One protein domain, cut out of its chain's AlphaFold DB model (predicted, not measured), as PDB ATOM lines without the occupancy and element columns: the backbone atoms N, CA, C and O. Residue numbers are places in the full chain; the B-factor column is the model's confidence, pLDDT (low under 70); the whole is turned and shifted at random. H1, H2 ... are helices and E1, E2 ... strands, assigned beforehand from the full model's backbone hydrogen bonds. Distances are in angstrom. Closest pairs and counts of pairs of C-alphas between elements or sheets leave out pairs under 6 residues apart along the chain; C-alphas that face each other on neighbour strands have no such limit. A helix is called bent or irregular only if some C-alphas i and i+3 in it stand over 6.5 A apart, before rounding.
ATOM      1  N   ALA A  67     191.219 160.218 180.145       69.38
ATOM      2  CA  ALA A  67     192.588 160.700 180.122       69.38
ATOM      3  C   ALA A  67     192.809 161.673 181.276       69.38
ATOM      4  O   ALA A  67     192.063 162.637 181.447       69.38
ATOM      5  N   VAL A  68     193.879 161.446 182.032       68.25
ATOM      6  CA  VAL A  68     194.418 162.430 182.972       68.25
ATOM      7  C   VAL A  68     195.698 162.998 182.375       68.25
ATOM      8  O   VAL A  68     196.632 162.256 182.051       68.25
ATOM      9  N   TRP A  69     195.731 164.317 182.203       66.19
ATOM     10  CA  TRP A  69     196.908 165.036 181.731       66.19
ATOM     11  C   TRP A  69     197.870 165.324 182.881       66.19
ATOM     12  O   TRP A  69     197.475 165.805 183.942       66.19
ATOM     13  N   LEU A  70     199.149 165.045 182.653       65.94
ATOM     14  CA  LEU A  70     200.230 165.230 183.612       65.94
ATOM     15  C   LEU A  70     201.236 166.215 183.022       65.94
ATOM     16  O   LEU A  70     201.944 165.893 182.064       65.94
ATOM     17  N   PHE A  71     201.306 167.415 183.597       62.91
ATOM     18  CA  PHE A  71     202.313 168.402 183.223       62.91
ATOM     19  C   PHE A  71     203.581 168.127 184.022       62.91
ATOM     20  O   PHE A  71     203.593 168.214 185.250       62.91
ATOM     21  N   LEU A  72     204.637 167.725 183.318       60.19
ATOM     22  CA  LEU A  72     205.900 167.356 183.942       60.19
ATOM     23  C   LEU A  72     206.837 168.558 183.901       60.19
ATOM     24  O   LEU A  72     207.210 169.014 182.821       60.19
ATOM     25  N   GLU A  73     207.274 169.039 185.061       55.38
ATOM     26  CA  GLU A  73     208.392 169.977 185.105       55.38
ATOM     27  C   GLU A  73     209.696 169.218 184.836       55.38
ATOM     28  O   GLU A  73     209.993 168.186 185.445       55.38
ATOM     29  N   GLY A  74     210.472 169.684 183.858       53.59
ATOM     30  CA  GLY A  74     211.797 169.142 183.603       53.59
ATOM     31  C   GLY A  74     212.823 169.709 184.578       53.59
ATOM     32  O   GLY A  74     212.814 170.895 184.898       53.59
ATOM     33  N   SER A  75     213.766 168.870 185.004       51.41
ATOM     34  CA  SER A  75     214.982 169.336 185.669       51.41
ATOM     35  C   SER A  75     215.782 170.213 184.695       51.41
ATOM     36  O   SER A  75     216.123 169.746 183.607       51.41
ATOM     37  N   GLU A  76     216.084 171.446 185.101       53.84
ATOM     38  CA  GLU A  76     216.806 172.479 184.332       53.84
ATOM     39  C   GLU A  76     216.044 173.147 183.176       53.84
ATOM     40  O   GLU A  76     216.531 173.213 182.048       53.84
ATOM     41  N   GLY A  77     214.845 173.679 183.443       52.91
ATOM     42  CA  GLY A  77     214.199 174.669 182.565       52.91
ATOM     43  C   GLY A  77     213.843 174.180 181.155       52.91
ATOM     44  O   GLY A  77     213.453 174.980 180.308       52.91
ATOM     45  N   ARG A  78     213.971 172.876 180.884       57.78
ATOM     46  CA  ARG A  78     213.459 172.236 179.674       57.78
ATOM     47  C   ARG A  78     212.051 171.753 179.957       57.78
ATOM     48  O   ARG A  78     211.857 170.865 180.784       57.78
ATOM     49  N   GLU A  79     211.088 172.324 179.252       55.22
ATOM     50  CA  GLU A  79     209.715 171.837 179.237       55.22
ATOM     51  C   GLU A  79     209.721 170.361 178.801       55.22
ATOM     52  O   GLU A  79     210.236 170.011 177.734       55.22
ATOM     53  N   ARG A  80     209.242 169.459 179.667       59.69
ATOM     54  CA  ARG A  80     209.032 168.059 179.288       59.69
ATOM     55  C   ARG A  80     207.678 167.962 178.601       59.69
ATOM     56  O   ARG A  80     206.712 168.569 179.051       59.69
ATOM     57  N   ALA A  81     207.607 167.166 177.535       63.47
ATOM     58  CA  ALA A  81     206.339 166.873 176.876       63.47
ATOM     59  C   ALA A  81     205.307 166.361 177.908       63.47
ATOM     60  O   ALA A  81     205.680 165.568 178.783       63.47
ATOM     61  N   PRO A  82     204.035 166.798 177.825       66.88
ATOM     62  CA  PRO A  82     203.004 166.379 178.762       66.88
ATOM     63  C   PRO A  82     202.820 164.861 178.689       66.88
ATOM     64  O   PRO A  82     202.711 164.283 177.605       66.88
ATOM     65  N   ALA A  83     202.786 164.204 179.846       70.75
ATOM     66  CA  ALA A  83     202.427 162.795 179.927       70.75
ATOM     67  C   ALA A  83     200.901 162.657 180.002       70.75
ATOM     68  O   ALA A  83     200.203 163.534 180.512       70.75
ATOM     69  N   ARG A  84     200.364 161.544 179.498       75.00
ATOM     70  CA  ARG A  84     198.933 161.234 179.578       75.00
ATOM     71  C   ARG A  84     198.747 159.852 180.187       75.00
ATOM     72  O   ARG A  84     199.283 158.874 179.668       75.00
ATOM     73  N   LEU A  85     197.984 159.776 181.273       78.25
ATOM     74  CA  LEU A  85     197.527 158.516 181.850       78.25
ATOM     75  C   LEU A  85     196.163 158.179 181.245       78.25
ATOM     76  O   LEU A  85     195.198 158.909 181.458       78.25
ATOM     77  N   LEU A  86     196.099 157.093 180.475       82.00
ATOM     78  CA  LEU A  86     194.854 156.558 179.926       82.00
ATOM     79  C   LEU A  86     194.323 155.485 180.869       82.00
ATOM     80  O   LEU A  86     195.036 154.530 181.180       82.00
ATOM     81  N   THR A  87     193.086 155.635 181.326       79.00
ATOM     82  CA  THR A  87     192.470 154.673 182.236       79.00
ATOM     83  C   THR A  87     190.956 154.653 182.087       79.00
ATOM     84  O   THR A  87     190.335 155.682 181.858       79.00
ATOM     85  N   SER A  88     190.328 153.490 182.232       82.50
ATOM     86  CA  SER A  88     188.863 153.370 182.317       82.50
ATOM     87  C   SER A  88     188.334 153.565 183.743       82.50
ATOM     88  O   SER A  88     187.151 153.374 184.000       82.50
ATOM     89  N   ARG A  89     189.225 153.888 184.680       81.62
ATOM     90  CA  ARG A  89     188.945 153.993 186.109       81.62
ATOM     91  C   ARG A  89     188.387 155.357 186.492       81.62
ATOM     92  O   ARG A  89     188.864 156.385 186.013       81.62
ATOM     93  N   GLU A  90     187.387 155.349 187.367       82.31
ATOM     94  CA  GLU A  90     186.634 156.538 187.770       82.31
ATOM     95  C   GLU A  90     187.154 157.184 189.059       82.31
ATOM     96  O   GLU A  90     186.665 158.245 189.448       82.31
ATOM     97  N   GLU A  91     188.167 156.590 189.686       84.19
ATOM     98  CA  GLU A  91     188.797 157.075 190.906       84.19
ATOM     99  C   GLU A  91     189.341 158.517 190.767       84.19
ATOM    100  O   GLU A  91     189.626 158.989 189.655       84.19
ATOM    101  N   PRO A  92     189.516 159.239 191.895       84.25
ATOM    102  CA  PRO A  92     190.114 160.568 191.891       84.25
ATOM    103  C   PRO A  92     191.479 160.580 191.201       84.25
ATOM    104  O   PRO A  92     192.274 159.646 191.334       84.25
ATOM    105  N   ARG A  93     191.775 161.667 190.486       78.75
ATOM    106  CA  ARG A  93     193.007 161.813 189.696       78.75
ATOM    107  C   ARG A  93     194.273 161.618 190.539       78.75
ATOM    108  O   ARG A  93     195.208 160.976 190.077       78.75
ATOM    109  N   GLU A  94     194.280 162.078 191.786       80.56
ATOM    110  CA  GLU A  94     195.381 161.901 192.737       80.56
ATOM    111  C   GLU A  94     195.612 160.419 193.058       80.56
ATOM    112  O   GLU A  94     196.744 159.938 193.038       80.56
ATOM    113  N   MET A  95     194.529 159.672 193.281       84.31
ATOM    114  CA  MET A  95     194.585 158.236 193.546       84.31
ATOM    115  C   MET A  95     195.039 157.455 192.310       84.31
ATOM    116  O   MET A  95     195.787 156.492 192.440       84.31
ATOM    117  N   LEU A  96     194.630 157.872 191.109       83.94
ATOM    118  CA  LEU A  96     195.082 157.264 189.855       83.94
ATOM    119  C   LEU A  96     196.582 157.472 189.627       83.94
ATOM    120  O   LEU A  96     197.269 156.542 189.204       83.94
ATOM    121  N   VAL A  97     197.098 158.665 189.930       79.94
ATOM    122  CA  VAL A  97     198.537 158.958 189.858       79.94
ATOM    123  C   VAL A  97     199.310 158.142 190.885       79.94
ATOM    124  O   VAL A  97     200.318 157.533 190.533       79.94
ATOM    125  N   GLU A  98     198.819 158.052 192.120       80.00
ATOM    126  CA  GLU A  98     199.445 157.235 193.164       80.00
ATOM    127  C   GLU A  98     199.376 155.733 192.845       80.00
ATOM    128  O   GLU A  98     200.315 154.979 193.092       80.00
ATOM    129  N   LEU A  99     198.299 155.267 192.219       84.12
ATOM    130  CA  LEU A  99     198.223 153.898 191.725       84.12
ATOM    131  C   LEU A  99     199.237 153.668 190.600       84.12
ATOM    132  O   LEU A  99     199.944 152.659 190.599       84.12
ATOM    133  N   TYR A 100     199.347 154.615 189.666       83.06
ATOM    134  CA  TYR A 100     200.336 154.556 188.597       83.06
ATOM    135  C   TYR A 100     201.769 154.613 189.143       83.06
ATOM    136  O   TYR A 100     202.651 153.947 188.598       83.06
ATOM    137  N   ARG A 101     202.007 155.308 190.267       80.25
ATOM    138  CA  ARG A 101     203.295 155.313 190.977       80.25
ATOM    139  C   ARG A 101     203.786 153.909 191.282       80.25
ATOM    140  O   ARG A 101     204.965 153.626 191.080       80.25
ATOM    141  N   ARG A 102     202.892 153.008 191.695       82.62
ATOM    142  CA  ARG A 102     203.244 151.619 192.035       82.62
ATOM    143  C   ARG A 102     203.811 150.826 190.856       82.62
ATOM    144  O   ARG A 102     204.441 149.795 191.060       82.62
ATOM    145  N   ARG A 103     203.667 151.301 189.615       85.44
ATOM    146  CA  ARG A 103     204.387 150.729 188.468       85.44
ATOM    147  C   ARG A 103     205.904 150.865 188.628       85.44
ATOM    148  O   ARG A 103     206.635 149.945 188.274       85.44
ATOM    149  N   TRP A 104     206.380 151.985 189.170       84.94
ATOM    150  CA  TRP A 104     207.808 152.201 189.406       84.94
ATOM    151  C   TRP A 104     208.391 151.167 190.364       84.94
ATOM    152  O   TRP A 104     209.496 150.674 190.152       84.94
ATOM    153  N   ASP A 105     207.618 150.781 191.377       85.19
ATOM    154  CA  ASP A 105     208.014 149.742 192.319       85.19
ATOM    155  C   ASP A 105     208.327 148.423 191.614       85.19
ATOM    156  O   ASP A 105     209.367 147.825 191.892       85.19
ATOM    157  N   ILE A 106     207.491 148.041 190.644       87.38
ATOM    158  CA  ILE A 106     207.683 146.857 189.799       87.38
ATOM    159  C   ILE A 106     208.937 147.008 188.929       87.38
ATOM    160  O   ILE A 106     209.712 146.065 188.781       87.38
ATOM    161  N   GLU A 107     209.181 148.189 188.359       89.44
ATOM    162  CA  GLU A 107     210.383 148.443 187.553       89.44
ATOM    163  C   GLU A 107     211.669 148.329 188.389       89.44
ATOM    164  O   GLU A 107     212.666 147.757 187.931       89.44
ATOM    165  N   LEU A 108     211.644 148.804 189.637       86.31
ATOM    166  CA  LEU A 108     212.730 148.617 190.602       86.31
ATOM    167  C   LEU A 108     212.900 147.145 191.008       86.31
ATOM    168  O   LEU A 108     214.034 146.681 191.163       86.31
ATOM    169  N   ASP A 109     211.805 146.397 191.145       88.44
ATOM    170  CA  ASP A 109     211.832 144.956 191.426       88.44
ATOM    171  C   ASP A 109     212.475 144.177 190.272       88.44
ATOM    172  O   ASP A 109     213.413 143.404 190.483       88.44
ATOM    173  N   ILE A 110     212.079 144.470 189.030       88.75
ATOM    174  CA  ILE A 110     212.682 143.891 187.822       88.75
ATOM    175  C   ILE A 110     214.166 144.257 187.721       88.75
ATOM    176  O   ILE A 110     214.993 143.410 187.372       88.75
ATOM    177  N   ARG A 111     214.539 145.503 188.042       88.12
ATOM    178  CA  ARG A 111     215.949 145.915 188.091       88.12
ATOM    179  C   ARG A 111     216.729 145.084 189.109       88.12
ATOM    180  O   ARG A 111     217.815 144.605 188.789       88.12
ATOM    181  N   SER A 112     216.165 144.880 190.297       86.69
ATOM    182  CA  SER A 112     216.778 144.083 191.365       86.69
ATOM    183  C   SER A 112     216.969 142.626 190.934       86.69
ATOM    184  O   SER A 112     218.061 142.082 191.084       86.69
ATOM    185  N   LEU A 113     215.961 142.019 190.302       86.69
ATOM    186  CA  LEU A 113     216.052 140.677 189.717       86.69
ATOM    187  C   LEU A 113     217.186 140.573 188.680       86.69
ATOM    188  O   LEU A 113     218.058 139.711 188.782       86.69
ATOM    189  N   LYS A 114     217.241 141.498 187.714       86.31
ATOM    190  CA  LYS A 114     218.258 141.487 186.645       86.31
ATOM    191  C   LYS A 114     219.682 141.713 187.161       86.31
ATOM    192  O   LYS A 114     220.609 141.002 186.766       86.31
ATOM    193  N   GLN A 115     219.863 142.725 188.008       83.25
ATOM    194  CA  GLN A 115     221.188 143.203 188.413       83.25
ATOM    195  C   GLN A 115     221.697 142.508 189.675       83.25
ATOM    196  O   GLN A 115     222.832 142.048 189.712       83.25
ATOM    197  N   THR A 116     220.858 142.412 190.707       78.62
ATOM    198  CA  THR A 116     221.268 141.943 192.039       78.62
ATOM    199  C   THR A 116     221.196 140.419 192.161       78.62
ATOM    200  O   THR A 116     222.047 139.809 192.804       78.62
ATOM    201  N   LEU A 117     220.229 139.786 191.490       79.56
ATOM    202  CA  LEU A 117     220.112 138.322 191.410       79.56
ATOM    203  C   LEU A 117     220.695 137.744 190.114       79.56
ATOM    204  O   LEU A 117     220.495 136.575 189.812       79.56
ATOM    205  N   ARG A 118     221.449 138.561 189.365       79.38
ATOM    206  CA  ARG A 118     222.203 138.172 188.162       79.38
ATOM    207  C   ARG A 118     221.371 137.522 187.044       79.38
ATOM    208  O   ARG A 118     221.941 136.920 186.146       79.38
ATOM    209  N   MET A 119     220.057 137.757 186.991       82.62
ATOM    210  CA  MET A 119     219.192 137.262 185.904       82.62
ATOM    211  C   MET A 119     219.427 137.930 184.532       82.62
ATOM    212  O   MET A 119     218.674 137.685 183.592       82.62
ATOM    213  N   HIS A 120     220.417 138.812 184.385       79.38
ATOM    214  CA  HIS A 120     220.790 139.352 183.072       79.38
ATOM    215  C   HIS A 120     221.484 138.310 182.176       79.38
ATOM    216  O   HIS A 120     221.515 138.493 180.963       79.38
ATOM    217  N   SER A 121     222.001 137.225 182.759       80.81
ATOM    218  CA  SER A 121     222.556 136.075 182.047       80.81
ATOM    219  C   SER A 121     222.184 134.796 182.794       80.81
ATOM    220  O   SER A 121     222.648 134.594 183.916       80.81
ATOM    221  N   LEU A 122     221.356 133.951 182.183       85.56
ATOM    222  CA  LEU A 122     221.074 132.616 182.711       85.56
ATOM    223  C   LEU A 122     222.238 131.686 182.361       85.56
ATOM    224  O   LEU A 122     222.749 131.717 181.240       85.56
ATOM    225  N   SER A 123     222.669 130.890 183.332       86.62
ATOM    226  CA  SER A 123     223.741 129.900 183.167       86.62
ATOM    227  C   SER A 123     223.237 128.567 182.605       86.62
ATOM    228  O   SER A 123     224.027 127.759 182.110       86.62
ATOM    229  N   ALA A 124     221.925 128.337 182.665       90.69
ATOM    230  CA  ALA A 124     221.271 127.152 182.141       90.69
ATOM    231  C   ALA A 124     221.500 126.939 180.635       90.69
ATOM    232  O   ALA A 124     221.371 127.852 179.823       90.69
ATOM    233  N   GLN A 125     221.769 125.685 180.260       92.19
ATOM    234  CA  GLN A 125     221.994 125.277 178.866       92.19
ATOM    235  C   GLN A 125     220.752 124.663 178.202       92.19
ATOM    236  O   GLN A 125     220.727 124.511 176.982       92.19
ATOM    237  N   THR A 126     219.720 124.318 178.981       95.31
ATOM    238  CA  THR A 126     218.450 123.776 178.470       95.31
ATOM    239  C   THR A 126     217.261 124.626 178.931       95.31
ATOM    240  O   THR A 126     217.348 125.270 179.985       95.31
ATOM    241  N   PRO A 127     216.138 124.631 178.187       93.38
ATOM    242  CA  PRO A 127     214.934 125.373 178.568       93.38
ATOM    243  C   PRO A 127     214.399 125.000 179.958       93.38
ATOM    244  O   PRO A 127     214.016 125.874 180.730       93.38
ATOM    245  N   GLU A 128     214.439 123.717 180.313       95.00
ATOM    246  CA  GLU A 128     213.942 123.204 181.596       95.00
ATOM    247  C   GLU A 128     214.819 123.665 182.768       95.00
ATOM    248  O   GLU A 128     214.333 123.908 183.873       95.00
ATOM    249  N   MET A 129     216.133 123.788 182.552       95.00
ATOM    250  CA  MET A 129     217.041 124.357 183.549       95.00
ATOM    251  C   MET A 129     216.861 125.872 183.678       95.00
ATOM    252  O   MET A 129     216.910 126.387 184.794       95.00
ATOM    253  N   ALA A 130     216.615 126.572 182.567       91.25
ATOM    254  CA  ALA A 130     216.388 128.016 182.565       91.25
ATOM    255  C   ALA A 130     215.114 128.385 183.341       91.25
ATOM    256  O   ALA A 130     215.109 129.356 184.096       91.25
ATOM    257  N   GLU A 131     214.060 127.574 183.223       93.25
ATOM    258  CA  GLU A 131     212.840 127.719 184.022       93.25
ATOM    259  C   GLU A 131     213.132 127.607 185.526       93.25
ATOM    260  O   GLU A 131     212.720 128.464 186.308       93.25
ATOM    261  N   LYS A 132     213.906 126.597 185.939       93.75
ATOM    262  CA  LYS A 132     214.293 126.413 187.349       93.75
ATOM    263  C   LYS A 132     215.147 127.565 187.867       93.75
ATOM    264  O   LYS A 132     214.928 128.027 188.984       93.75
ATOM    265  N   GLU A 133     216.103 128.037 187.068       93.31
ATOM    266  CA  GLU A 133     216.953 129.179 187.417       93.31
ATOM    267  C   GLU A 133     216.112 130.449 187.618       93.31
ATOM    268  O   GLU A 133     216.281 131.151 188.617       93.31
ATOM    269  N   LEU A 134     215.132 130.694 186.741       91.31
ATOM    270  CA  LEU A 134     214.191 131.806 186.876       91.31
ATOM    271  C   LEU A 134     213.323 131.680 188.138       91.31
ATOM    272  O   LEU A 134     213.190 132.648 188.890       91.31
ATOM    273  N   LEU A 135     212.755 130.498 188.394       93.44
ATOM    274  CA  LEU A 135     211.939 130.244 189.584       93.44
ATOM    275  C   LEU A 135     212.739 130.455 190.874       93.44
ATOM    276  O   LEU A 135     212.247 131.098 191.802       93.44
ATOM    277  N   LEU A 136     213.985 129.975 190.925       92.31
ATOM    278  CA  LEU A 136     214.876 130.179 192.069       92.31
ATOM    279  C   LEU A 136     215.231 131.653 192.266       92.31
ATOM    280  O   LEU A 136     215.265 132.122 193.403       92.31
ATOM    281  N   ALA A 137     215.451 132.405 191.188       91.06
ATOM    282  CA  ALA A 137     215.719 133.832 191.292       91.06
ATOM    283  C   ALA A 137     214.500 134.608 191.821       91.06
ATOM    284  O   ALA A 137     214.644 135.444 192.714       91.06
ATOM    285  N   ILE A 138     213.288 134.290 191.355       92.50
ATOM    286  CA  ILE A 138     212.045 134.873 191.889       92.50
ATOM    287  C   ILE A 138     211.863 134.500 193.368       92.50
ATOM    288  O   ILE A 138     211.559 135.366 194.190       92.50
ATOM    289  N   ALA A 139     212.099 133.238 193.736       93.00
ATOM    290  CA  ALA A 139     212.028 132.790 195.124       93.00
ATOM    291  C   ALA A 139     213.040 133.528 196.019       93.00
ATOM    292  O   ALA A 139     212.679 134.018 197.089       93.00
ATOM    293  N   GLY A 140     214.285 133.683 195.555       91.81
ATOM    294  CA  GLY A 140     215.323 134.448 196.247       91.81
ATOM    295  C   GLY A 140     214.961 135.926 196.409       91.81
ATOM    296  O   GLY A 140     215.166 136.496 197.481       91.81
ATOM    297  N   HIS A 141     214.363 136.547 195.388       92.81
ATOM    298  CA  HIS A 141     213.850 137.914 195.483       92.81
ATOM    299  C   HIS A 141     212.773 138.045 196.558       92.81
ATOM    300  O   HIS A 141     212.870 138.919 197.422       92.81
ATOM    301  N   ASN A 142     211.778 137.158 196.529       93.50
ATOM    302  CA  ASN A 142     210.676 137.167 197.487       93.50
ATOM    303  C   ASN A 142     211.177 136.944 198.916       93.50
ATOM    304  O   ASN A 142     210.744 137.655 199.819       93.50
ATOM    305  N   LEU A 143     212.149 136.048 199.117       91.69
ATOM    306  CA  LEU A 143     212.788 135.838 200.417       91.69
ATOM    307  C   LEU A 143     213.424 137.128 200.953       91.69
ATOM    308  O   LEU A 143     213.164 137.524 202.090       91.69
ATOM    309  N   VAL A 144     214.226 137.813 200.132       90.81
ATOM    310  CA  VAL A 144     214.851 139.086 200.525       90.81
ATOM    311  C   VAL A 144     213.786 140.144 200.822       90.81
ATOM    312  O   VAL A 144     213.900 140.845 201.827       90.81
ATOM    313  N   ARG A 145     212.722 140.236 200.011       90.44
ATOM    314  CA  ARG A 145     211.599 141.160 200.248       90.44
ATOM    315  C   ARG A 145     210.857 140.859 201.553       90.44
ATOM    316  O   ARG A 145     210.494 141.796 202.260       90.44
ATOM    317  N   SER A 146     210.676 139.591 201.915       91.06
ATOM    318  CA  SER A 146     210.068 139.206 203.193       91.06
ATOM    319  C   SER A 146     210.929 139.623 204.385       91.06
ATOM    320  O   SER A 146     210.407 140.211 205.330       91.06
ATOM    321  N   VAL A 147     212.245 139.393 204.325       87.56
ATOM    322  CA  VAL A 147     213.175 139.829 205.381       87.56
ATOM    323  C   VAL A 147     213.218 141.354 205.471       87.56
ATOM    324  O   VAL A 147     213.172 141.910 206.563       87.56
ATOM    325  N   GLN A 148     213.224 142.046 204.332       88.00
ATOM    326  CA  GLN A 148     213.165 143.505 204.273       88.00
ATOM    327  C   GLN A 148     211.884 144.060 204.907       88.00
ATOM    328  O   GLN A 148     211.942 145.049 205.630       88.00
ATOM    329  N   MET A 149     210.734 143.430 204.653       89.44
ATOM    330  CA  MET A 149     209.461 143.830 205.253       89.44
ATOM    331  C   MET A 149     209.486 143.665 206.774       89.44
ATOM    332  O   MET A 149     209.048 144.562 207.485       89.44
ATOM    333  N   GLN A 150     210.003 142.541 207.274       86.12
ATOM    334  CA  GLN A 150     210.138 142.312 208.716       86.12
ATOM    335  C   GLN A 150     211.084 143.339 209.346       86.12
ATOM    336  O   GLN A 150     210.713 143.999 210.312       86.12
ATOM    337  N   ALA A 151     212.236 143.574 208.716       83.50
ATOM    338  CA  ALA A 151     213.210 144.563 209.161       83.50
ATOM    339  C   ALA A 151     212.663 145.980 209.244       83.50
ATOM    340  O   ALA A 151     212.935 146.707 210.194       83.50
ATOM    341  N   ALA A 152     211.884 146.377 208.247       85.19
ATOM    342  CA  ALA A 152     211.304 147.703 208.217       85.19
ATOM    343  C   ALA A 152     210.201 147.860 209.267       85.19
ATOM    344  O   ALA A 152     210.149 148.887 209.930       85.19
ATOM    345  N   ARG A 153     209.385 146.819 209.486       86.12
ATOM    346  CA  ARG A 153     208.374 146.803 210.554       86.12
ATOM    347  C   ARG A 153     208.994 146.951 211.942       86.12
ATOM    348  O   ARG A 153     208.438 147.663 212.765       86.12
ATOM    349  N   GLU A 154     210.125 146.301 212.198       82.75
ATOM    350  CA  GLU A 154     210.847 146.421 213.473       82.75
ATOM    351  C   GLU A 154     211.482 147.803 213.666       82.75
ATOM    352  O   GLU A 154     211.602 148.276 214.793       82.75
ATOM    353  N   ALA A 155     211.866 148.458 212.570       79.75
ATOM    354  CA  ALA A 155     212.468 149.787 212.580       79.75
ATOM    355  C   ALA A 155     211.455 150.943 212.448       79.75
ATOM    356  O   ALA A 155     211.886 152.090 212.369       79.75
ATOM    357  N   ASP A 156     210.149 150.656 212.380       85.00
ATOM    358  CA  ASP A 156     209.085 151.624 212.057       85.00
ATOM    359  C   ASP A 156     209.368 152.434 210.771       85.00
ATOM    360  O   ASP A 156     209.217 153.652 210.683       85.00
ATOM    361  N   LEU A 157     209.850 151.735 209.742       84.69
ATOM    362  CA  LEU A 157     210.154 152.288 208.427       84.69
ATOM    363  C   LEU A 157     209.273 151.647 207.356       84.69
ATOM    364  O   LEU A 157     208.837 150.500 207.460       84.69
ATOM    365  N   GLU A 158     209.089 152.357 206.245       84.12
ATOM    366  CA  GLU A 158     208.570 151.726 205.036       84.12
ATOM    367  C   GLU A 158     209.621 150.749 204.462       84.12
ATOM    368  O   GLU A 158     210.799 151.115 204.348       84.12
ATOM    369  N   PRO A 159     209.233 149.527 204.033       85.44
ATOM    370  CA  PRO A 159     210.155 148.518 203.507       85.44
ATOM    371  C   PRO A 159     211.137 149.029 202.455       85.44
ATOM    372  O   PRO A 159     212.313 148.664 202.472       85.44
ATOM    373  N   ARG A 160     210.680 149.906 201.556       83.56
ATOM    374  CA  ARG A 160     211.474 150.421 200.432       83.56
ATOM    375  C   ARG A 160     212.529 151.458 200.837       83.56
ATOM    376  O   ARG A 160     213.420 151.724 200.036       83.56
ATOM    377  N   ARG A 161     212.520 151.944 202.087       82.75
ATOM    378  CA  ARG A 161     213.597 152.789 202.646       82.75
ATOM    379  C   ARG A 161     214.847 151.996 203.031       82.75
ATOM    380  O   ARG A 161     215.927 152.574 203.183       82.75
ATOM    381  N   LEU A 162     214.720 150.675 203.164       83.50
ATOM    382  CA  LEU A 162     215.855 149.768 203.306       83.50
ATOM    383  C   LEU A 162     216.410 149.401 201.923       83.50
ATOM    384  O   LEU A 162     215.661 149.128 200.986       83.50
ATOM    385  N   SER A 163     217.734 149.348 201.783       84.88
ATOM    386  CA  SER A 163     218.361 148.914 200.528       84.88
ATOM    387  C   SER A 163     218.167 147.411 200.310       84.88
ATOM    388  O   SER A 163     218.605 146.603 201.131       84.88
ATOM    389  N   PHE A 164     217.587 147.029 199.166       86.69
ATOM    390  CA  PHE A 164     217.413 145.621 198.787       86.69
ATOM    391  C   PHE A 164     218.748 144.858 198.792       86.69
ATOM    392  O   PHE A 164     218.845 143.790 199.390       86.69
ATOM    393  N   SER A 165     219.802 145.420 198.189       86.69
ATOM    394  CA  SER A 165     221.125 144.779 198.124       86.69
ATOM    395  C   SER A 165     221.763 144.616 199.507       86.69
ATOM    396  O   SER A 165     222.438 143.621 199.761       86.69
ATOM    397  N   ARG A 166     221.523 145.558 200.430       85.94
ATOM    398  CA  ARG A 166     222.013 145.445 201.812       85.94
ATOM    399  C   ARG A 166     221.300 144.323 202.561       85.94
ATOM    400  O   ARG A 166     221.963 143.516 203.203       85.94
ATOM    401  N   VAL A 167     219.975 144.235 202.434       87.56
ATOM    402  CA  VAL A 167     219.202 143.136 203.032       87.56
ATOM    403  C   VAL A 167     219.626 141.796 202.430       87.56
ATOM    404  O   VAL A 167     219.853 140.847 203.172       87.56
ATOM    405  N   GLN A 168     219.824 141.718 201.111       89.75
ATOM    406  CA  GLN A 168     220.346 140.513 200.465       89.75
ATOM    407  C   GLN A 168     221.702 140.098 201.054       89.75
ATOM    408  O   GLN A 168     221.881 138.928 201.377       89.75
ATOM    409  N   ALA A 169     222.644 141.028 201.240       88.00
ATOM    410  CA  ALA A 169     223.948 140.719 201.832       88.00
ATOM    411  C   ALA A 169     223.821 140.148 203.258       88.00
ATOM    412  O   ALA A 169     224.505 139.184 203.609       88.00
ATOM    413  N   VAL A 170     222.904 140.695 204.058       86.25
ATOM    414  CA  VAL A 170     222.594 140.185 205.402       86.25
ATOM    415  C   VAL A 170     221.999 138.780 205.334       86.25
ATOM    416  O   VAL A 170     222.470 137.891 206.043       86.25
ATOM    417  N   VAL A 171     221.030 138.547 204.443       88.19
ATOM    418  CA  VAL A 171     220.440 137.217 204.213       88.19
ATOM    419  C   VAL A 171     221.525 136.215 203.825       88.19
ATOM    420  O   VAL A 171     221.657 135.184 204.476       88.19
ATOM    421  N   MET A 172     222.367 136.535 202.842       88.94
ATOM    422  CA  MET A 172     223.452 135.658 202.388       88.94
ATOM    423  C   MET A 172     224.476 135.355 203.488       88.94
ATOM    424  O   MET A 172     225.006 134.250 203.541       88.94
ATOM    425  N   THR A 173     224.721 136.301 204.396       87.44
ATOM    426  CA  THR A 173     225.608 136.099 205.554       87.44
ATOM    427  C   THR A 173     224.958 135.222 206.630       87.44
ATOM    428  O   THR A 173     225.638 134.453 207.312       87.44
ATOM    429  N   ALA A 174     223.640 135.327 206.805       83.44
ATOM    430  CA  ALA A 174     222.895 134.564 207.801       83.44
ATOM    431  C   ALA A 174     222.600 133.124 207.349       83.44
ATOM    432  O   ALA A 174     222.639 132.215 208.177       83.44
ATOM    433  N   LEU A 175     222.345 132.903 206.055       83.56
ATOM    434  CA  LEU A 175     221.903 131.619 205.498       83.56
ATOM    435  C   LEU A 175     222.770 130.413 205.912       83.56
ATOM    436  O   LEU A 175     222.189 129.441 206.394       83.56
ATOM    437  N   PRO A 176     224.117 130.445 205.826       85.31
ATOM    438  CA  PRO A 176     224.943 129.313 206.252       85.31
ATOM    439  C   PRO A 176     224.744 128.939 207.723       85.31
ATOM    440  O   PRO A 176     224.758 127.765 208.070       85.31
ATOM    441  N   ARG A 177     224.514 129.928 208.595       79.38
ATOM    442  CA  ARG A 177     224.263 129.686 210.025       79.38
ATOM    443  C   ARG A 177     222.894 129.054 210.243       79.38
ATOM    444  O   ARG A 177     222.769 128.144 211.054       79.38
ATOM    445  N   LEU A 178     221.884 129.509 209.507       76.94
ATOM    446  CA  LEU A 178     220.529 128.964 209.587       76.94
ATOM    447  C   LEU A 178     220.463 127.523 209.060       76.94
ATOM    448  O   LEU A 178     219.756 126.705 209.633       76.94
ATOM    449  N   ALA A 179     221.256 127.186 208.041       81.00
ATOM    450  CA  ALA A 179     221.324 125.836 207.478       81.00
ATOM    451  C   ALA A 179     221.865 124.775 208.457       81.00
ATOM    452  O   ALA A 179     221.607 123.590 208.276       81.00
ATOM    453  N   THR A 180     222.601 125.186 209.495       81.12
ATOM    454  CA  THR A 180     223.113 124.275 210.539       81.12
ATOM    455  C   THR A 180     222.107 123.990 211.653       81.12
ATOM    456  O   THR A 180     222.373 123.160 212.521       81.12
ATOM    457  N   LEU A 181     220.958 124.672 211.658       73.94
ATOM    458  CA  LEU A 181     219.943 124.483 212.684       73.94
ATOM    459  C   LEU A 181     219.152 123.208 212.400       73.94
ATOM    460  O   LEU A 181     218.338 123.140 211.483       73.94
ATOM    461  N   THR A 182     219.370 122.197 213.229       64.94
ATOM    462  CA  THR A 182     218.562 120.979 213.266       64.94
ATOM    463  C   THR A 182     217.388 121.192 214.227       64.94
ATOM    464  O   THR A 182     217.348 120.610 215.306       64.94
ATOM    465  N   GLY A 183     216.476 122.110 213.898       66.69
ATOM    466  CA  GLY A 183     215.312 122.420 214.735       66.69
ATOM    467  C   GLY A 183     214.571 123.687 214.304       66.69
ATOM    468  O   GLY A 183     215.141 124.563 213.657       66.69
ATOM    469  N   CYS A 184     213.289 123.788 214.658       61.56
ATOM    470  CA  CYS A 184     212.450 124.971 214.426       61.56
ATOM    471  C   CYS A 184     212.647 126.073 215.487       61.56
ATOM    472  O   CYS A 184     212.199 127.207 215.292       61.56
ATOM    473  N   ASP A 185     213.357 125.772 216.574       54.41
ATOM    474  CA  ASP A 185     213.513 126.675 217.709       54.41
ATOM    475  C   ASP A 185     214.556 127.769 217.429       54.41
ATOM    476  O   ASP A 185     215.725 127.517 217.139       54.41
ATOM    477  N   GLY A 186     214.123 129.029 217.515       55.62
ATOM    478  CA  GLY A 186     215.006 130.200 217.459       55.62
ATOM    479  C   GLY A 186     215.238 130.812 216.072       55.62
ATOM    480  O   GLY A 186     215.861 131.874 215.996       55.62
ATOM    481  N   MET A 187     214.690 130.234 214.994       53.16
ATOM    482  CA  MET A 187     214.804 130.776 213.627       53.16
ATOM    483  C   MET A 187     214.331 132.241 213.548       53.16
ATOM    484  O   MET A 187     215.055 133.101 213.047       53.16
ATOM    485  N   GLY A 188     213.160 132.548 214.123       56.72
ATOM    486  CA  GLY A 188     212.595 133.905 214.143       56.72
ATOM    487  C   GLY A 188     213.468 134.913 214.898       56.72
ATOM    488  O   GLY A 188     213.816 135.955 214.355       56.72
ATOM    489  N   SER A 189     213.921 134.564 216.106       57.34
ATOM    490  CA  SER A 189     214.755 135.444 216.949       57.34
ATOM    491  C   SER A 189     216.140 135.761 216.360       57.34
ATOM    492  O   SER A 189     216.728 136.813 216.615       57.34
ATOM    493  N   ARG A 190     216.687 134.865 215.529       56.47
ATOM    494  CA  ARG A 190     218.016 135.045 214.921       56.47
ATOM    495  C   ARG A 190     217.951 135.784 213.589       56.47
ATOM    496  O   ARG A 190     218.883 136.527 213.287       56.47
ATOM    497  N   ILE A 191     216.848 135.645 212.848       58.31
ATOM    498  CA  ILE A 191     216.510 136.561 211.748       58.31
ATOM    499  C   ILE A 191     216.372 137.986 212.306       58.31
ATOM    500  O   ILE A 191     216.974 138.899 211.756       58.31
ATOM    501  N   GLN A 192     215.711 138.170 213.455       57.88
ATOM    502  CA  GLN A 192     215.614 139.474 214.141       57.88
ATOM    503  C   GLN A 192     216.992 140.058 214.508       57.88
ATOM    504  O   GLN A 192     217.265 141.240 214.300       57.88
ATOM    505  N   THR A 193     217.921 139.220 214.983       59.53
ATOM    506  CA  THR A 193     219.279 139.673 215.346       59.53
ATOM    507  C   THR A 193     220.082 140.158 214.128       59.53
ATOM    508  O   THR A 193     220.832 141.129 214.225       59.53
ATOM    509  N   SER A 194     219.942 139.511 212.965       53.09
ATOM    510  CA  SER A 194     220.622 139.937 211.731       53.09
ATOM    511  C   SER A 194     219.938 141.139 211.065       53.09
ATOM    512  O   SER A 194     220.605 141.978 210.455       53.09
ATOM    513  N   VAL A 195     218.626 141.275 211.246       57.41
ATOM    514  CA  VAL A 195     217.808 142.408 210.807       57.41
ATOM    515  C   VAL A 195     218.218 143.726 211.483       57.41
ATOM    516  O   VAL A 195     218.359 144.733 210.782       57.41
ATOM    517  N   GLY A 196     218.549 143.717 212.780       55.81
ATOM    518  CA  GLY A 196     219.022 144.906 213.509       55.81
ATOM    519  C   GLY A 196     220.289 145.563 212.928       55.81
ATOM    520  O   GLY A 196     220.449 146.780 212.999       55.81
ATOM    521  N   LEU A 197     221.158 144.799 212.248       51.66
ATOM    522  CA  LEU A 197     222.352 145.317 211.548       51.66
ATOM    523  C   LEU A 197     222.029 146.055 210.230       51.66
ATOM    524  O   LEU A 197     222.864 146.791 209.683       51.66
ATOM    525  N   SER A 198     220.816 145.878 209.703       49.97
ATOM    526  CA  SER A 198     220.372 146.483 208.441       49.97
ATOM    527  C   SER A 198     219.878 147.924 208.613       49.97
ATOM    528  O   SER A 198     219.903 148.680 207.643       49.97
ATOM    529  N   GLY A 199     219.488 148.322 209.832       50.56
ATOM    530  CA  GLY A 199     218.897 149.634 210.138       50.56
ATOM    531  C   GLY A 199     219.851 150.833 210.025       50.56
ATOM    532  O   GLY A 199     219.402 151.972 209.945       50.56
ATOM    533  N   ALA A 200     221.165 150.607 209.942       47.03
ATOM    534  CA  ALA A 200     222.177 151.671 209.945       47.03
ATOM    535  C   ALA A 200     222.404 152.364 208.579       47.03
ATOM    536  O   ALA A 200     223.492 152.869 208.309       47.03
ATOM    537  N   GLY A 201     221.421 152.374 207.680       52.44
ATOM    538  CA  GLY A 201     221.579 153.004 206.368       52.44
ATOM    539  C   GLY A 201     220.257 153.190 205.647       52.44
ATOM    540  O   GLY A 201     219.940 152.423 204.737       52.44
ATOM    541  N   GLN A 202     219.495 154.210 206.047       56.69
ATOM    542  CA  GLN A 202     218.369 154.681 205.245       56.69
ATOM    543  C   GLN A 202     218.902 155.052 203.862       56.69
ATOM    544  O   GLN A 202     219.849 155.829 203.737       56.69
ATOM    545  N   THR A 203     218.323 154.464 202.821       56.50
ATOM    546  CA  THR A 203     218.634 154.885 201.454       56.50
ATOM    547  C   THR A 203     217.713 156.058 201.125       56.50
ATOM    548  O   THR A 203     216.540 156.011 201.510       56.50
ATOM    549  N   PRO A 204     218.200 157.129 200.469       56.44
ATOM    550  CA  PRO A 204     217.293 158.121 199.913       56.44
ATOM    551  C   PRO A 204     216.288 157.414 199.001       56.44
ATOM    552  O   PRO A 204     216.648 156.461 198.303       56.44
ATOM    553  N   GLU A 205     215.035 157.871 199.039       57.69
ATOM    554  CA  GLU A 205     213.994 157.423 198.115       57.69
ATOM    555  C   GLU A 205     214.574 157.403 196.689       57.69
ATOM    556  O   GLU A 205     215.141 158.411 196.245       57.69
ATOM    557  N   PRO A 206     214.521 156.264 195.977       59.06
ATOM    558  CA  PRO A 206     214.993 156.217 194.604       59.06
ATOM    559  C   PRO A 206     214.192 157.234 193.796       59.06
ATOM    560  O   PRO A 206     212.966 157.176 193.813       59.06
ATOM    561  N   ASN A 207     214.888 158.144 193.100       57.03
ATOM    562  CA  ASN A 207     214.249 159.259 192.401       57.03
ATOM    563  C   ASN A 207     213.060 158.746 191.565       57.03
ATOM    564  O   ASN A 207     213.280 157.938 190.650       57.03
ATOM    565  N   PRO A 208     211.823 159.135 191.910       62.38
ATOM    566  CA  PRO A 208     210.648 158.621 191.237       62.38
ATOM    567  C   PRO A 208     210.633 159.080 189.768       62.38
ATOM    568  O   PRO A 208     211.238 160.099 189.419       62.38
ATOM    569  N   PRO A 209     209.961 158.354 188.858       60.81
ATOM    570  CA  PRO A 209     209.794 158.810 187.489       60.81
ATOM    571  C   PRO A 209     209.139 160.188 187.493       60.81
ATOM    572  O   PRO A 209     208.232 160.444 188.280       60.81
ATOM    573  N   ALA A 210     209.562 161.056 186.572       57.72
ATOM    574  CA  ALA A 210     209.146 162.464 186.519       57.72
ATOM    575  C   ALA A 210     207.620 162.685 186.484       57.72
ATOM    576  O   ALA A 210     207.152 163.763 186.815       57.72
ATOM    577  N   ILE A 211     206.843 161.655 186.126       54.28
ATOM    578  CA  ILE A 211     205.376 161.622 186.239       54.28
ATOM    579  C   ILE A 211     204.882 161.954 187.655       54.28
ATOM    580  O   ILE A 211     203.804 162.513 187.821       54.28
ATOM    581  N   LEU A 212     205.686 161.644 188.665       56.06
ATOM    582  CA  LEU A 212     205.368 161.798 190.080       56.06
ATOM    583  C   LEU A 212     205.925 163.094 190.673       56.06
ATOM    584  O   LEU A 212     205.567 163.454 191.785       56.06
ATOM    585  N   SER A 213     206.775 163.800 189.922       54.31
ATOM    586  CA  SER A 213     207.205 165.168 190.223       54.31
ATOM    587  C   SER A 213     206.366 166.203 189.468       54.31
ATOM    588  O   SER A 213     206.799 167.342 189.310       54.31
ATOM    589  N   ALA A 214     205.205 165.807 188.931       58.03
ATOM    590  CA  ALA A 214     204.300 166.713 188.241       58.03
ATOM    591  C   ALA A 214     203.823 167.799 189.216       58.03
ATOM    592  O   ALA A 214     203.163 167.506 190.210       58.03
ATOM    593  N   SER A 215     204.149 169.057 188.923       56.88
ATOM    594  CA  SER A 215     203.735 170.212 189.726       56.88
ATOM    595  C   SER A 215     202.252 170.542 189.548       56.88
ATOM    596  O   SER A 215     201.653 171.210 190.393       56.88
ATOM    597  N   ARG A 216     201.636 170.058 188.457       62.62
ATOM    598  CA  ARG A 216     200.235 170.311 188.126       62.62
ATOM    599  C   ARG A 216     199.576 169.105 187.465       62.62
ATOM    600  O   ARG A 216     200.038 168.591 186.445       62.62
ATOM    601  N   LEU A 217     198.445 168.700 188.030       67.88
ATOM    602  CA  LEU A 217     197.577 167.672 187.475       67.88
ATOM    603  C   LEU A 217     196.476 168.354 186.658       67.88
ATOM    604  O   LEU A 217     195.776 169.217 187.185       67.88
ATOM    605  N   GLY A 218     196.377 168.022 185.372       67.69
ATOM    606  CA  GLY A 218     195.354 168.566 184.483       67.69
ATOM    607  C   GLY A 218     193.979 167.949 184.732       67.69
ATOM    608  O   GLY A 218     193.853 166.919 185.404       67.69
ATOM    609  N   ASP A 219     192.952 168.576 184.163       67.38
ATOM    610  CA  ASP A 219     191.579 168.096 184.283       67.38
ATOM    611  C   ASP A 219     191.385 166.746 183.590       67.38
ATOM    612  O   ASP A 219     192.090 166.375 182.643       67.38
ATOM    613  N   ARG A 220     190.410 165.992 184.101       66.12
ATOM    614  CA  ARG A 220     190.028 164.694 183.552       66.12
ATOM    615  C   ARG A 220     189.236 164.925 182.269       66.12
ATOM    616  O   ARG A 220     188.188 165.561 182.304       66.12
ATOM    617  N   VAL A 221     189.732 164.397 181.155       72.00
ATOM    618  CA  VAL A 221     189.106 164.539 179.835       72.00
ATOM    619  C   VAL A 221     188.613 163.177 179.367       72.00
ATOM    620  O   VAL A 221     189.346 162.191 179.426       72.00
ATOM    621  N   ASP A 222     187.370 163.115 178.900       71.19
ATOM    622  CA  ASP A 222     186.835 161.930 178.235       71.19
ATOM    623  C   ASP A 222     187.446 161.810 176.830       71.19
ATOM    624  O   ASP A 222     187.289 162.691 175.979       71.19
ATOM    625  N   VAL A 223     188.178 160.720 176.585       65.69
ATOM    626  CA  VAL A 223     188.907 160.507 175.325       65.69
ATOM    627  C   VAL A 223     187.939 160.314 174.156       65.69
ATOM    628  O   VAL A 223     188.287 160.655 173.025       65.69
ATOM    629  N   SER A 224     186.706 159.872 174.428       60.28
ATOM    630  CA  SER A 224     185.616 159.782 173.442       60.28
ATOM    631  C   SER A 224     185.283 161.136 172.815       60.28
ATOM    632  O   SER A 224     184.833 161.198 171.677       60.28
ATOM    633  N   GLN A 225     185.502 162.222 173.562       55.84
ATOM    634  CA  GLN A 225     185.089 163.579 173.197       55.84
ATOM    635  C   GLN A 225     186.213 164.381 172.526       55.84
ATOM    636  O   GLN A 225     185.998 165.518 172.124       55.84
ATOM    637  N   THR A 226     187.423 163.814 172.405       53.94
ATOM    638  CA  THR A 226     188.602 164.514 171.851       53.94
ATOM    639  C   THR A 226     188.829 164.227 170.355       53.94
ATOM    640  O   THR A 226     189.826 164.665 169.791       53.94
TER     641      THR A 226
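AT A GLANCE: This is residues 67 to 226 of the 228 residues of the protein "DDE_Tnp_1 domain-containing protein" of Acidobacteria bacterium (UniProt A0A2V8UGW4). Two small lobes stand at opposite ends of an elongated model, with helix H1 as the bridge between them: at one end a three-stranded sheet of E1, E2 and E3 with the short helix H5 over it, at the other the long helix H2 crossed by a helical hairpin of H3 and H4. The unnamed residues 199 to 209 make the way back from H4 to H5, and residues 179 to 185 stick out. The 160 printed residues have five named helices and three named strands, in the order E1 E2 H1 H2 H3 H4 H5 E3, with a sheet order of E2 E1 E3, all antiparallel. The class is mostly helix, and the whole is loose, with a radius of gyration of the C-alphas of 20.8 A and spans of 67 by 44 by 34 A.

IN THESE COORDINATES: E1, residues 67 to 71, begins at C-alpha 67 (192.588, 160.700, 180.122), and E2 is residues 83 to 87. H1, residues 93 to 115, is 33.8 A long. H2, residues 127 to 154, runs 41.0 A from C-alpha 127 (214.934, 125.373, 178.568). H3, residues 164 to 179, is 22.0 A long, with a kink of 32 degrees near residue 173; it is only just irregular, C-alphas 173 and 176 being 6.9 A apart. H4 is residues 187 to 198, 17.5 A long, and H5 is residues 210 to 213. E3, residues 216 to 222, is 18.6 A long and ends at C-alpha 222 (186.835, 161.930, 178.235).

HOW THE PARTS SIT: The hub is H2. It touches H1, closest at the C-alphas of Leu 113 and His 141, 6.8 A, at a steep tilt of 58 degrees, opposite ways. It touches H3, about perpendicular at 80 degrees, closest at the C-alphas of Val 144 and Gln 168, 5.7 A, and H4, about perpendicular at 77 degrees, closest at those of Ala 151 and Val 195, 5.3 A. H3 and H4 form a helical hairpin at a shallow tilt of 34.8 degrees, only just short of steep; their closest C-alphas, of Val 167 and Ser 198, are 6.5 A apart. H1 only grazes the sheet, with residues 93 to 100. H5 is on the sheet, over E1, at a height over the sheet of 8.5 A. E1 and E2 form a hairpin, with N 70 and O 83 at 2.8 A; between E1 and E3, N 67 and O 221 are at 2.8 A. Every O i to N i+4 pair is within hydrogen-bond range in H2, against 14 of 19 in H1, 10 of 12 in H3 and 6 of 8 in H4; H5 is too short for such a pair.

THE WHOLE: The two C-alphas farthest apart, of Thr 182 and Gln 225, are 67.4 A from each other. The printed part has no cut, and the links E1 to E2, H1 to H2 and H4 to H5 are long. Mean pLDDT of the printed part is 75.5, with residues 67 to 82, 182 to 220 and 223 to 226 under 70.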